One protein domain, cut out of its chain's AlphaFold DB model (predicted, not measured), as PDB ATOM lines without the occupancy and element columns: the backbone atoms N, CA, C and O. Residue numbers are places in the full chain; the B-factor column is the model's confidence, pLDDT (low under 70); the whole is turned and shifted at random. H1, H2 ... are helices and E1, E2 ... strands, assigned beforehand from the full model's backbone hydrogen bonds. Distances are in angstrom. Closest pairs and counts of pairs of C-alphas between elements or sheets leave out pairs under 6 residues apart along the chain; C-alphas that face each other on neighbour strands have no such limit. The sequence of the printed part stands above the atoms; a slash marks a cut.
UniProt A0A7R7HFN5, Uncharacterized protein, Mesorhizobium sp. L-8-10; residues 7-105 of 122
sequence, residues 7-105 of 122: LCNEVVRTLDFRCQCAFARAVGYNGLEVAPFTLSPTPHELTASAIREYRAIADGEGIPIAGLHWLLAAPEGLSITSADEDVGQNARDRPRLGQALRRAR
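AT A GLANCE: This is residues 7 to 105 of the 122 residues of an uncharacterized protein of Mesorhizobium sp. L-8-10 (UniProt A0A7R7HFN5). A small body of two short parallel strands, E1 and E2, with helices packed about them, has a long loop of chain reaching out from one end: residues 69 to 84 run out to H4 at the far tip, and the chain then comes back to H5 beside E2. In the body H2 and H3 lie side by side, H2 near E1, while H5 comes close to H3 and E2. The printed part has 99 residues, with five named helices and two named strands in the order H1 H2 E1 H3 E2 H4 H5; the class is mostly helix. It is only just compact, close to loose, with a radius of gyration of the C-alphas of 14.7 A, and elongated, spanning 47 by 25 by 18 A.

HOW THE PARTS SIT: Start at residues 7 to 8, which make a short parallel pairing with residues 32 to 33 of E1, residues 31 to 34. Next comes H1, residues 9 to 12, close but not clearly touching H2, residues 17 to 26; their closest C-alphas, Val 12 and Gln 20, are 6.3 A apart. Look from H2 to H3, residues 48 to 60: they touch, with the closest C-alphas at Cys 21 and Ala 58, 5.9 A apart, through residues 54 to 58 of H3 alone, at a shallow tilt of 27 degrees, the same way. E1 and E2, residues 65 to 68, are parallel neighbours at 27 degrees; find N 66 and O 32 at 2.8 A and N 34 and O 67 at 3.0 A, within hydrogen-bond range. E1, H3 and E2 form a strand-helix-strand unit, two parallel neighbour strands with a helix between them along the chain, with a right-handed crossover. H4, residues 85 to 92, is apart from H3 and from H5, residues 96 to 103. H3 and H5 only just touch, with 3 pairs of C-alphas within 8 A, the closest Ile 51 and Leu 101 at 7.1 A, at a steep tilt of 41 degrees, the same way. In H2, H3, H4 and H5 every O i to N i+4 pair is within hydrogen-bond range; H1 is too short for such a pair.

IN THESE COORDINATES: Find C-alpha 9 at (15.600, -42.007, 12.787), where H1 begins its 5.5 A. H2 is 14.2 A long, E1 9.5 A, and E2 8.1 A. H3 runs 18.2 A from C-alpha 48 at (33.538, -42.906, 22.529). H4 covers 10.5 A, and H5 10.8 A to C-alpha 103 at (25.833, -46.713, 28.525).

THE WHOLE: The C-alphas farthest apart, Ala 26 and Glu 85, are 47.4 A apart. The printed part has no cut. The links E1 to H3 and E2 to H4 are long. Look for pLDDT under 70 at residues 72 to 82 and 87 to 105.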
ATOM      1  N   LEU A   7      10.572 -41.316  17.462       97.00
ATOM      2  CA  LEU A   7      10.806 -41.380  16.024       97.00
ATOM      3  C   LEU A   7      11.920 -42.380  15.704       97.00
ATOM      4  O   LEU A   7      13.024 -42.274  16.230       97.00
ATOM      5  N   CYS A   8      11.642 -43.309  14.792       96.75
ATOM      6  CA  CYS A   8      12.656 -44.092  14.090       96.75
ATOM      7  C   CYS A   8      13.501 -43.149  13.225       96.75
ATOM      8  O   CYS A   8      12.974 -42.560  12.283       96.75
ATOM      9  N   ASN A   9      14.792 -42.987  13.516       96.06
ATOM     10  CA  ASN A   9      15.600 -42.007  12.787       96.06
ATOM     11  C   ASN A   9      15.879 -42.416  11.323       96.06
ATOM     12  O   ASN A   9      16.145 -41.559  10.483       96.06
ATOM     13  N   GLU A  10      15.744 -43.704  10.987       95.25
ATOM     14  CA  GLU A  10      15.887 -44.214   9.621       95.25
ATOM     15  C   GLU A  10      14.914 -43.549   8.634       95.25
ATOM     16  O   GLU A  10      15.303 -43.238   7.509       95.25
ATOM     17  N   VAL A  11      13.672 -43.270   9.048       96.44
ATOM     18  CA  VAL A  11      12.650 -42.692   8.149       96.44
ATOM     19  C   VAL A  11      12.975 -41.263   7.707       96.44
ATOM     20  O   VAL A  11      12.424 -40.780   6.723       96.44
ATOM     21  N   VAL A  12      13.889 -40.598   8.417       96.75
ATOM     22  CA  VAL A  12      14.372 -39.240   8.137       96.75
ATOM     23  C   VAL A  12      15.880 -39.214   7.876       96.75
ATOM     24  O   VAL A  12      16.506 -38.159   7.951       96.75
ATOM     25  N   ARG A  13      16.481 -40.363   7.532       94.38
ATOM     26  CA  ARG A  13      17.938 -40.521   7.364       94.38
ATOM     27  C   ARG A  13      18.571 -39.654   6.272       94.38
ATOM     28  O   ARG A  13      19.790 -39.588   6.191       94.38
ATOM     29  N   THR A  14      17.768 -39.032   5.410       95.88
ATOM     30  CA  THR A  14      18.243 -38.073   4.400       95.88
ATOM     31  C   THR A  14      18.645 -36.729   5.008       95.88
ATOM     32  O   THR A  14      19.339 -35.957   4.358       95.88
ATOM     33  N   LEU A  15      18.201 -36.439   6.234       96.88
ATOM     34  CA  LEU A  15      18.641 -35.294   7.023       96.88
ATOM     35  C   LEU A  15      19.926 -35.645   7.777       96.88
ATOM     36  O   LEU A  15      20.097 -36.787   8.208       96.88
ATOM     37  N   ASP A  16      20.797 -34.663   8.019       97.00
ATOM     38  CA  ASP A  16      21.883 -34.843   8.986       97.00
ATOM     39  C   ASP A  16      21.325 -35.059  10.405       97.00
ATOM     40  O   ASP A  16      20.177 -34.722  10.704       97.00
ATOM     41  N   PHE A  17      22.131 -35.631  11.301       97.12
ATOM     42  CA  PHE A  17      21.654 -36.045  12.621       97.12
ATOM     43  C   PHE A  17      21.086 -34.892  13.469       97.12
ATOM     44  O   PHE A  17      20.114 -35.096  14.200       97.12
ATOM     45  N   ARG A  18      21.632 -33.673  13.355       97.88
ATOM     46  CA  ARG A  18      21.080 -32.503  14.054       97.88
ATOM     47  C   ARG A  18      19.702 -32.165  13.499       97.88
ATOM     48  O   ARG A  18      18.766 -31.989  14.275       97.88
ATOM     49  N   CYS A  19      19.556 -32.142  12.179       98.19
ATOM     50  CA  CYS A  19      18.267 -31.916  11.533       98.19
ATOM     51  C   CYS A  19      17.243 -33.012  11.869       98.19
ATOM     52  O   CYS A  19      16.075 -32.695  12.079       98.19
ATOM     53  N   GLN A  20      17.658 -34.278  12.003       98.25
ATOM     54  CA  GLN A  20      16.785 -35.356  12.493       98.25
ATOM     55  C   GLN A  20      16.265 -35.055  13.909       98.25
ATOM     56  O   GLN A  20      15.070 -35.200  14.174       98.25
ATOM     57  N   CYS A  21      17.147 -34.601  14.806       97.94
ATOM     58  CA  CYS A  21      16.793 -34.225  16.176       97.94
ATOM     59  C   CYS A  21      15.821 -33.036  16.212       97.94
ATOM     60  O   CYS A  21      14.756 -33.124  16.833       97.94
ATOM     61  N   ALA A  22      16.144 -31.960  15.491       97.88
ATOM     62  CA  ALA A  22      15.306 -30.768  15.391       97.88
ATOM     63  C   ALA A  22      13.921 -31.090  14.802       97.88
ATOM     64  O   ALA A  22      12.899 -30.663  15.341       97.88
ATOM     65  N   PHE A  23      13.868 -31.900  13.740       98.31
ATOM     66  CA  PHE A  23      12.618 -32.342  13.120       98.31
ATOM     67  C   PHE A  23      11.739 -33.110  14.108       98.31
ATOM     68  O   PHE A  23      10.573 -32.767  14.303       98.31
ATOM     69  N   ALA A  24      12.303 -34.119  14.773       97.50
ATOM     70  CA  ALA A  24      11.570 -34.946  15.721       97.50
ATOM     71  C   ALA A  24      11.004 -34.115  16.888       97.50
ATOM     72  O   ALA A  24       9.859 -34.321  17.302       97.50
ATOM     73  N   ARG A  25      11.764 -33.119  17.362       97.50
ATOM     74  CA  ARG A  25      11.306 -32.164  18.375       97.50
ATOM     75  C   ARG A  25      10.183 -31.261  17.865       97.50
ATOM     76  O   ARG A  25       9.246 -30.996  18.623       97.50
ATOM     77  N   ALA A  26      10.279 -30.783  16.624       97.56
ATOM     78  CA  ALA A  26       9.306 -29.880  16.013       97.56
ATOM     79  C   ALA A  26       7.934 -30.542  15.819       97.56
ATOM     80  O   ALA A  26       6.909 -29.910  16.060       97.56
ATOM     81  N   VAL A  27       7.911 -31.825  15.452       96.69
ATOM     82  CA  VAL A  27       6.665 -32.579  15.220       96.69
ATOM     83  C   VAL A  27       6.105 -33.258  16.480       96.69
ATOM     84  O   VAL A  27       5.040 -33.866  16.430       96.69
ATOM     85  N   GLY A  28       6.787 -33.130  17.624       96.25
ATOM     86  CA  GLY A  28       6.260 -33.524  18.934       96.25
ATOM     87  C   GLY A  28       6.591 -34.944  19.402       96.25
ATOM     88  O   GLY A  28       5.949 -35.423  20.338       96.25
ATOM     89  N   TYR A  29       7.587 -35.613  18.812       97.12
ATOM     90  CA  TYR A  29       8.072 -36.891  19.344       97.12
ATOM     91  C   TYR A  29       8.763 -36.712  20.699       97.12
ATOM     92  O   TYR A  29       9.351 -35.673  21.005       97.12
ATOM     93  N   ASN A  30       8.719 -37.761  21.520       95.81
ATOM     94  CA  ASN A  30       9.320 -37.767  22.851       95.81
ATOM     95  C   ASN A  30      10.814 -38.113  22.847       95.81
ATOM     96  O   ASN A  30      11.482 -37.889  23.854       95.81
ATOM     97  N   GLY A  31      11.323 -38.663  21.746       95.81
ATOM     98  CA  GLY A  31      12.698 -39.122  21.619       95.81
ATOM     99  C   GLY A  31      12.998 -39.693  20.236       95.81
ATOM    100  O   GLY A  31      12.096 -39.864  19.414       95.81
ATOM    101  N   LEU A  32      14.269 -40.015  20.004       95.94
ATOM    102  CA  LEU A  32      14.741 -40.740  18.822       95.94
ATOM    103  C   LEU A  32      15.111 -42.185  19.178       95.94
ATOM    104  O   LEU A  32      15.881 -42.426  20.107       95.94
ATOM    105  N   GLU A  33      14.596 -43.137  18.409       95.62
ATOM    106  CA  GLU A  33      15.135 -44.495  18.307       95.62
ATOM    107  C   GLU A  33      16.148 -44.506  17.160       95.62
ATOM    108  O   GLU A  33      15.793 -44.223  16.014       95.62
ATOM    109  N   VAL A  34      17.415 -44.775  17.480       94.31
ATOM    110  CA  VAL A  34      18.526 -44.614  16.537       94.31
ATOM    111  C   VAL A  34      18.933 -45.955  15.926       94.31
ATOM    112  O   VAL A  34      19.315 -46.889  16.636       94.31
ATOM    113  N   ALA A  35      18.916 -46.027  14.598       92.19
ATOM    114  CA  ALA A  35      19.549 -47.052  13.781       92.19
ATOM    115  C   ALA A  35      21.019 -46.685  13.589       92.19
ATOM    116  O   ALA A  35      21.325 -45.732  12.876       92.19
ATOM    117  N   PRO A  36      21.977 -47.421  14.177       89.81
ATOM    118  CA  PRO A  36      23.364 -46.979  14.132       89.81
ATOM    119  C   PRO A  36      23.954 -46.892  12.721       89.81
ATOM    120  O   PRO A  36      24.826 -46.061  12.486       89.81
ATOM    121  N   PHE A  37      23.460 -47.698  11.775       87.44
ATOM    122  CA  PHE A  37      23.914 -47.655  10.382       87.44
ATOM    123  C   PHE A  37      23.637 -46.304   9.699       87.44
ATOM    124  O   PHE A  37      24.287 -45.974   8.713       87.44
ATOM    125  N   THR A  38      22.696 -45.500  10.208       91.31
ATOM    126  CA  THR A  38      22.441 -44.155   9.670       91.31
ATOM    127  C   THR A  38      23.484 -43.139  10.136       91.31
ATOM    128  O   THR A  38      23.529 -42.039   9.604       91.31
ATOM    129  N   LEU A  39      24.261 -43.455  11.180       90.62
ATOM    130  CA  LEU A  39      25.306 -42.580  11.723       90.62
ATOM    131  C   LEU A  39      26.668 -42.847  11.081       90.62
ATOM    132  O   LEU A  39      27.509 -41.957  11.008       90.62
ATOM    133  N   SER A  40      26.919 -44.093  10.680       87.62
ATOM    134  CA  SER A  40      28.153 -44.513  10.021       87.62
ATOM    135  C   SER A  40      27.931 -45.844   9.294       87.62
ATOM    136  O   SER A  40      27.213 -46.693   9.830       87.62
ATOM    137  N   PRO A  41      28.588 -46.083   8.141       83.06
ATOM    138  CA  PRO A  41      28.645 -47.401   7.502       83.06
ATOM    139  C   PRO A  41      29.293 -48.473   8.392       83.06
ATOM    140  O   PRO A  41      28.932 -49.648   8.326       83.06
ATOM    141  N   THR A  42      30.223 -48.075   9.266       82.38
ATOM    142  CA  THR A  42      30.895 -48.947  10.238       82.38
ATOM    143  C   THR A  42      30.557 -48.513  11.664       82.38
ATOM    144  O   THR A  42      31.414 -48.093  12.442       82.38
ATOM    145  N   PRO A  43      29.287 -48.613  12.092       83.50
ATOM    146  CA  PRO A  43      28.860 -47.955  13.318       83.50
ATOM    147  C   PRO A  43      29.493 -48.577  14.572       83.50
ATOM    148  O   PRO A  43      29.621 -47.926  15.600       83.50
ATOM    149  N   HIS A  44      29.967 -49.819  14.478       78.19
ATOM    150  CA  HIS A  44      30.717 -50.528  15.514       78.19
ATOM    151  C   HIS A  44      32.125 -49.971  15.772       78.19
ATOM    152  O   HIS A  44      32.705 -50.280  16.812       78.19
ATOM    153  N   GLU A  45      32.647 -49.145  14.864       83.31
ATOM    154  CA  GLU A  45      33.937 -48.455  14.984       83.31
ATOM    155  C   GLU A  45      33.785 -47.039  15.550       83.31
ATOM    156  O   GLU A  45      34.786 -46.363  15.786       83.31
ATOM    157  N   LEU A  46      32.550 -46.579  15.801       84.44
ATOM    158  CA  LEU A  46      32.315 -45.271  16.403       84.44
ATOM    159  C   LEU A  46      33.058 -45.162  17.736       84.44
ATOM    160  O   LEU A  46      32.867 -45.950  18.668       84.44
ATOM    161  N   THR A  47      33.900 -44.139  17.828       88.56
ATOM    162  CA  THR A  47      34.676 -43.862  19.029       88.56
ATOM    163  C   THR A  47      33.770 -43.364  20.151       88.56
ATOM    164  O   THR A  47      32.679 -42.826  19.940       88.56
ATOM    165  N   ALA A  48      34.254 -43.466  21.389       86.12
ATOM    166  CA  ALA A  48      33.538 -42.906  22.529       86.12
ATOM    167  C   ALA A  48      33.336 -41.379  22.408       86.12
ATOM    168  O   ALA A  48      32.367 -40.863  22.960       86.12
ATOM    169  N   SER A  49      34.225 -40.653  21.715       88.88
ATOM    170  CA  SER A  49      34.050 -39.218  21.457       88.88
ATOM    171  C   SER A  49      32.930 -38.949  20.458       88.88
ATOM    172  O   SER A  49      32.073 -38.127  20.767       88.88
ATOM    173  N   ALA A  50      32.869 -39.689  19.348       89.88
ATOM    174  CA  ALA A  50      31.786 -39.568  18.372       89.88
ATOM    175  C   ALA A  50      30.418 -39.866  19.011       89.88
ATOM    176  O   ALA A  50      29.451 -39.135  18.824       89.88
ATOM    177  N   ILE A  51      30.339 -40.895  19.863       89.62
ATOM    178  CA  ILE A  51      29.108 -41.210  20.605       89.62
ATOM    179  C   ILE A  51      28.698 -40.058  21.537       89.62
ATOM    180  O   ILE A  51      27.512 -39.740  21.642       89.62
ATOM    181  N   ARG A  52      29.658 -39.417  22.221       90.81
ATOM    182  CA  ARG A  52      29.377 -38.243  23.067       90.81
ATOM    183  C   ARG A  52      28.909 -37.045  22.249       90.81
ATOM    184  O   ARG A  52      28.042 -36.322  22.722       90.81
ATOM    185  N   GLU A  53      29.450 -36.854  21.053       93.56
ATOM    186  CA  GLU A  53      29.044 -35.784  20.143       93.56
ATOM    187  C   GLU A  53      27.592 -35.955  19.689       93.56
ATOM    188  O   GLU A  53      26.796 -35.037  19.870       93.56
ATOM    189  N   TYR A  54      27.205 -37.145  19.217       94.75
ATOM    190  CA  TYR A  54      25.806 -37.426  18.870       94.75
ATOM    191  C   TYR A  54      24.865 -37.178  20.047       94.75
ATOM    192  O   TYR A  54      23.799 -36.584  19.897       94.75
ATOM    193  N   ARG A  55      25.275 -37.571  21.251       92.56
ATOM    194  CA  ARG A  55      24.484 -37.307  22.446       92.56
ATOM    195  C   ARG A  55      24.365 -35.812  22.752       92.56
ATOM    196  O   ARG A  55      23.267 -35.352  23.035       92.56
ATOM    197  N   ALA A  56      25.459 -35.059  22.649       94.38
ATOM    198  CA  ALA A  56      25.457 -33.614  22.852       94.38
ATOM    199  C   ALA A  56      24.577 -32.883  21.824       94.38
ATOM    200  O   ALA A  56      23.909 -31.916  22.175       94.38
ATOM    201  N   ILE A  57      24.537 -33.362  20.575       97.06
ATOM    202  CA  ILE A  57      23.628 -32.847  19.544       97.06
ATOM    203  C   ILE A  57      22.171 -33.078  19.957       97.06
ATOM    204  O   ILE A  57      21.396 -32.127  19.984       97.06
ATOM    205  N   ALA A  58      21.810 -34.311  20.320       95.44
ATOM    206  CA  ALA A  58      20.448 -34.656  20.724       95.44
ATOM    207  C   ALA A  58      19.992 -33.855  21.964       95.44
ATOM    208  O   ALA A  58      18.909 -33.266  21.967       95.44
ATOM    209  N   ASP A  59      20.863 -33.753  22.975       94.31
ATOM    210  CA  ASP A  59      20.625 -32.955  24.182       94.31
ATOM    211  C   ASP A  59      20.468 -31.457  23.844       94.31
ATOM    212  O   ASP A  59      19.584 -30.794  24.388       94.31
ATOM    213  N   GLY A  60      21.273 -30.930  22.914       95.94
ATOM    214  CA  GLY A  60      21.208 -29.538  22.455       95.94
ATOM    215  C   GLY A  60      19.923 -29.187  21.697       95.94
ATOM    216  O   GLY A  60      19.417 -28.079  21.843       95.94
ATOM    217  N   GLU A  61      19.361 -30.137  20.947       97.19
ATOM    218  CA  GLU A  61      18.057 -29.996  20.276       97.19
ATOM    219  C   GLU A  61      16.869 -30.329  21.204       97.19
ATOM    220  O   GLU A  61      15.702 -30.252  20.812       97.19
ATOM    221  N   GLY A  62      17.146 -30.704  22.458       95.38
ATOM    222  CA  GLY A  62      16.127 -30.999  23.459       95.38
ATOM    223  C   GLY A  62      15.332 -32.272  23.174       95.38
ATOM    224  O   GLY A  62      14.162 -32.351  23.560       95.38
ATOM    225  N   ILE A  63      15.941 -33.260  22.510       95.56
ATOM    226  CA  ILE A  63      15.324 -34.560  22.245       95.56
ATOM    227  C   ILE A  63      16.220 -35.713  22.720       95.56
ATOM    228  O   ILE A  63      17.357 -35.846  22.278       95.56
ATOM    229  N   PRO A  64      15.742 -36.592  23.618       93.56
ATOM    230  CA  PRO A  64      16.563 -37.688  24.108       93.56
ATOM    231  C   PRO A  64      16.711 -38.800  23.063       93.56
ATOM    232  O   PRO A  64      15.765 -39.147  22.352       93.56
ATOM    233  N   ILE A  65      17.873 -39.456  23.058       94.25
ATOM    234  CA  ILE A  65      18.037 -40.766  22.416       94.25
ATOM    235  C   ILE A  65      17.320 -41.800  23.293       94.25
ATOM    236  O   ILE A  65      17.804 -42.202  24.357       94.25
ATOM    237  N   ALA A  66      16.125 -42.196  22.865       92.56
ATOM    238  CA  ALA A  66      15.248 -43.085  23.608       92.56
ATOM    239  C   ALA A  66      15.711 -44.542  23.545       92.56
ATOM    240  O   ALA A  66      15.541 -45.263  24.530       92.56
ATOM    241  N   GLY A  67      16.379 -44.948  22.470       90.25
ATOM    242  CA  GLY A  67      16.842 -46.315  22.305       90.25
ATOM    243  C   GLY A  67      17.575 -46.540  20.991       90.25
ATOM    244  O   GLY A  67      17.934 -45.597  20.283       90.25
ATOM    245  N   LEU A  68      17.853 -47.813  20.729       90.19
ATOM    246  CA  LEU A  68      18.522 -48.289  19.526       90.19
ATOM    247  C   LEU A  68      17.697 -49.404  18.912       90.19
ATOM    248  O   LEU A  68      17.193 -50.270  19.631       90.19
ATOM    249  N   HIS A  69      17.694 -49.464  17.591       86.44
ATOM    250  CA  HIS A  69      17.118 -50.578  16.845       86.44
ATOM    251  C   HIS A  69      18.048 -51.032  15.720       86.44
ATOM    252  O   HIS A  69      19.110 -50.445  15.508       86.44
ATOM    253  N   TRP A  70      17.678 -52.123  15.040       80.75
ATOM    254  CA  TRP A  70      18.462 -52.687  13.935       80.75
ATOM    255  C   TRP A  70      19.911 -53.053  14.314       80.75
ATOM    256  O   TRP A  70      20.808 -53.073  13.483       80.75
ATOM    257  N   LEU A  71      20.153 -53.410  15.581       73.06
ATOM    258  CA  LEU A  71      21.485 -53.802  16.069       73.06
ATOM    259  C   LEU A  71      22.013 -55.099  15.438       73.06
ATOM    260  O   LEU A  71      23.215 -55.342  15.467       73.06
ATOM    261  N   LEU A  72      21.108 -55.919  14.904       64.88
ATOM    262  CA  LEU A  72      21.401 -57.160  14.189       64.88
ATOM    263  C   LEU A  72      21.098 -57.042  12.692       64.88
ATOM    264  O   LEU A  72      21.020 -58.062  12.014       64.88
ATOM    265  N   ALA A  73      20.908 -55.819  12.177       64.75
ATOM    266  CA  ALA A  73      20.981 -55.580  10.742       64.75
ATOM    267  C   ALA A  73      22.413 -55.902  10.329       64.75
ATOM    268  O   ALA A  73      23.318 -55.088  10.513       64.75
ATOM    269  N   ALA A  74      22.639 -57.147   9.933       52.03
ATOM    270  CA  ALA A  74      23.969 -57.620   9.639       52.03
ATOM    271  C   ALA A  74      24.510 -56.848   8.428       52.03
ATOM    272  O   ALA A  74      23.861 -56.841   7.379       52.03
ATOM    273  N   PRO A  75      25.692 -56.216   8.539       57.56
ATOM    274  CA  PRO A  75      26.518 -55.964   7.369       57.56
ATOM    275  C   PRO A  75      26.711 -57.272   6.588       57.56
ATOM    276  O   PRO A  75      26.695 -58.353   7.189       57.56
ATOM    277  N   GLU A  76      26.928 -57.188   5.274       58.81
ATOM    278  CA  GLU A  76      27.335 -58.361   4.492       58.81
ATOM    279  C   GLU A  76      28.505 -59.086   5.182       58.81
ATOM    280  O   GLU A  76      29.455 -58.456   5.650       58.81
ATOM    281  N   GLY A  77      28.408 -60.415   5.293       59.41
ATOM    282  CA  GLY A  77      29.451 -61.250   5.898       59.41
ATOM    283  C   GLY A  77      29.369 -61.457   7.416       59.41
ATOM    284  O   GLY A  77      30.304 -62.017   7.982       59.41
ATOM    285  N   LEU A  78      28.285 -61.059   8.097       59.94
ATOM    286  CA  LEU A  78      28.089 -61.344   9.530       59.94
ATOM    287  C   LEU A  78      26.811 -62.155   9.782       59.94
ATOM    288  O   LEU A  78      25.703 -61.692   9.537       59.94
ATOM    289  N   SER A  79      26.950 -63.368  10.324       63.28
ATOM    290  CA  SER A  79      25.809 -64.210  10.701       63.28
ATOM    291  C   SER A  79      26.112 -65.034  11.950       63.28
ATOM    292  O   SER A  79      27.051 -65.823  11.984       63.28
ATOM    293  N   ILE A  80      25.280 -64.876  12.986       63.50
ATOM    294  CA  ILE A  80      25.411 -65.602  14.265       63.50
ATOM    295  C   ILE A  80      25.038 -67.087  14.110       63.50
ATOM    296  O   ILE A  80      25.475 -67.922  14.905       63.50
ATOM    297  N   THR A  81      24.250 -67.416  13.083       69.62
ATOM    298  CA  THR A  81      23.833 -68.781  12.736       69.62
ATOM    299  C   THR A  81      24.611 -69.345  11.547       69.62
ATOM    300  O   THR A  81      24.170 -70.323  10.947       69.62
ATOM    301  N   SER A  82      25.726 -68.720  11.160       68.12
ATOM    302  CA  SER A  82      26.593 -69.276  10.123       68.12
ATOM    303  C   SER A  82      27.148 -70.633  10.562       68.12
ATOM    304  O   SER A  82      27.524 -70.795  11.723       68.12
ATOM    305  N   ALA A  83      27.213 -71.589   9.632       75.25
ATOM    306  CA  ALA A  83      27.968 -72.831   9.814       75.25
ATOM    307  C   ALA A  83      29.483 -72.618   9.623       75.25
ATOM    308  O   ALA A  83      30.275 -73.462  10.024       75.25
ATOM    309  N   ASP A  84      29.867 -71.489   9.019       78.19
ATOM    310  CA  ASP A  84      31.247 -71.020   8.939       78.19
ATOM    311  C   ASP A  84      31.656 -70.409  10.290       78.19
ATOM    312  O   ASP A  84      31.048 -69.440  10.766       78.19
ATOM    313  N   GLU A  85      32.656 -71.026  10.918       75.06
ATOM    314  CA  GLU A  85      33.094 -70.732  12.280       75.06
ATOM    315  C   GLU A  85      33.752 -69.347  12.387       75.06
ATOM    316  O   GLU A  85      33.506 -68.641  13.366       75.06
ATOM    317  N   ASP A  86      34.450 -68.888  11.341       75.19
ATOM    318  CA  ASP A  86      35.070 -67.559  11.283       75.19
ATOM    319  C   ASP A  86      34.010 -66.456  11.142       75.19
ATOM    320  O   ASP A  86      34.075 -65.417  11.809       75.19
ATOM    321  N   VAL A  87      32.974 -66.691  10.329       68.00
ATOM    322  CA  VAL A  87      31.821 -65.778  10.195       68.00
ATOM    323  C   VAL A  87      31.026 -65.701  11.502       68.00
ATOM    324  O   VAL A  87      30.625 -64.613  11.936       68.00
ATOM    325  N   GLY A  88      30.811 -66.845  12.153       65.56
ATOM    326  CA  GLY A  88      30.117 -66.921  13.435       65.56
ATOM    327  C   GLY A  88      30.893 -66.243  14.565       65.56
ATOM    328  O   GLY A  88      30.302 -65.514  15.367       65.56
ATOM    329  N   GLN A  89      32.210 -66.451  14.632       65.88
ATOM    330  CA  GLN A  89      33.075 -65.860  15.649       65.88
ATOM    331  C   GLN A  89      33.185 -64.340  15.472       65.88
ATOM    332  O   GLN A  89      32.933 -63.594  16.422       65.88
ATOM    333  N   ASN A  90      33.388 -63.860  14.240       68.19
ATOM    334  CA  ASN A  90      33.381 -62.427  13.930       68.19
ATOM    335  C   ASN A  90      32.060 -61.740  14.311       68.19
ATOM    336  O   ASN A  90      32.065 -60.611  14.808       68.19
ATOM    337  N   ALA A  91      30.917 -62.410  14.119       65.75
ATOM    338  CA  ALA A  91      29.617 -61.880  14.528       65.75
ATOM    339  C   ALA A  91      29.474 -61.770  16.058       65.75
ATOM    340  O   ALA A  91      28.876 -60.810  16.551       65.75
ATOM    341  N   ARG A  92      30.040 -62.715  16.819       67.25
ATOM    342  CA  ARG A  92      29.985 -62.743  18.293       67.25
ATOM    343  C   ARG A  92      30.945 -61.743  18.942       67.25
ATOM    344  O   ARG A  92      30.581 -61.118  19.938       67.25
ATOM    345  N   ASP A  93      32.111 -61.517  18.342       63.50
ATOM    346  CA  ASP A  93      33.174 -60.655  18.883       63.50
ATOM    347  C   ASP A  93      32.931 -59.146  18.709       63.50
ATOM    348  O   ASP A  93      33.709 -58.315  19.190       63.50
ATOM    349  N   ARG A  94      31.806 -58.750  18.097       63.19
ATOM    350  CA  ARG A  94      31.445 -57.339  17.854       63.19
ATOM    351  C   ARG A  94      30.317 -56.787  18.758       63.19
ATOM    352  O   ARG A  94      29.403 -56.138  18.249       63.19
ATOM    353  N   PRO A  95      30.366 -56.891  20.109       57.81
ATOM    354  CA  PRO A  95      29.322 -56.345  20.987       57.81
ATOM    355  C   PRO A  95      29.486 -54.847  21.332       57.81
ATOM    356  O   PRO A  95      28.729 -54.314  22.151       57.81
ATOM    357  N   ARG A  96      30.464 -54.133  20.754       56.09
ATOM    358  CA  ARG A  96      30.897 -52.815  21.266       56.09
ATOM    359  C   ARG A  96      29.857 -51.702  21.100       56.09
ATOM    360  O   ARG A  96      29.689 -50.886  22.005       56.09
ATOM    361  N   LEU A  97      29.091 -51.708  20.013       52.16
ATOM    362  CA  LEU A  97      28.166 -50.620  19.686       52.16
ATOM    363  C   LEU A  97      26.928 -50.566  20.583       52.16
ATOM    364  O   LEU A  97      26.611 -49.533  21.173       52.16
ATOM    365  N   GLY A  98      26.242 -51.706  20.718       56.16
ATOM    366  CA  GLY A  98      25.016 -51.801  21.507       56.16
ATOM    367  C   GLY A  98      25.260 -51.550  22.996       56.16
ATOM    368  O   GLY A  98      24.390 -51.015  23.677       56.16
ATOM    369  N   GLN A  99      26.443 -51.899  23.520       59.44
ATOM    370  CA  GLN A  99      26.822 -51.572  24.899       59.44
ATOM    371  C   GLN A  99      27.237 -50.107  25.070       59.44
ATOM    372  O   GLN A  99      26.819 -49.490  26.051       59.44
ATOM    373  N   ALA A 100      28.016 -49.534  24.148       54.81
ATOM    374  CA  ALA A 100      28.463 -48.144  24.249       54.81
ATOM    375  C   ALA A 100      27.286 -47.158  24.197       54.81
ATOM    376  O   ALA A 100      27.189 -46.263  25.036       54.81
ATOM    377  N   LEU A 101      26.331 -47.383  23.295       55.59
ATOM    378  CA  LEU A 101      25.132 -46.554  23.174       55.59
ATOM    379  C   LEU A 101      24.131 -46.786  24.326       55.59
ATOM    380  O   LEU A 101      23.534 -45.829  24.810       55.59
ATOM    381  N   ARG A 102      24.013 -48.014  24.868       58.22
ATOM    382  CA  ARG A 102      23.246 -48.262  26.110       58.22
ATOM    383  C   ARG A 102      23.827 -47.530  27.319       58.22
ATOM    384  O   ARG A 102      23.067 -46.983  28.107       58.22
ATOM    385  N   ARG A 103      25.156 -47.492  27.467       57.94
ATOM    386  CA  ARG A 103      25.833 -46.713  28.525       57.94
ATOM    387  C   ARG A 103      25.717 -45.203  28.290       57.94
ATOM    388  O   ARG A 103      25.742 -44.427  29.239       57.94
ATOM    389  N   ALA A 104      25.547 -44.795  27.033       50.22
ATOM    390  CA  ALA A 104      25.246 -43.428  26.646       50.22
ATOM    391  C   ALA A 104      23.756 -43.051  26.785       50.22
ATOM    392  O   ALA A 104      23.425 -41.896  26.546       50.22
ATOM    393  N   ARG A 105      22.854 -43.933  27.245       53.53
ATOM    394  CA  ARG A 105      21.576 -43.473  27.808       53.53
ATOM    395  C   ARG A 105      21.857 -42.868  29.180       53.53
ATOM    396  O   ARG A 105      22.137 -43.579  30.141       53.53
TER     397      ARG A 105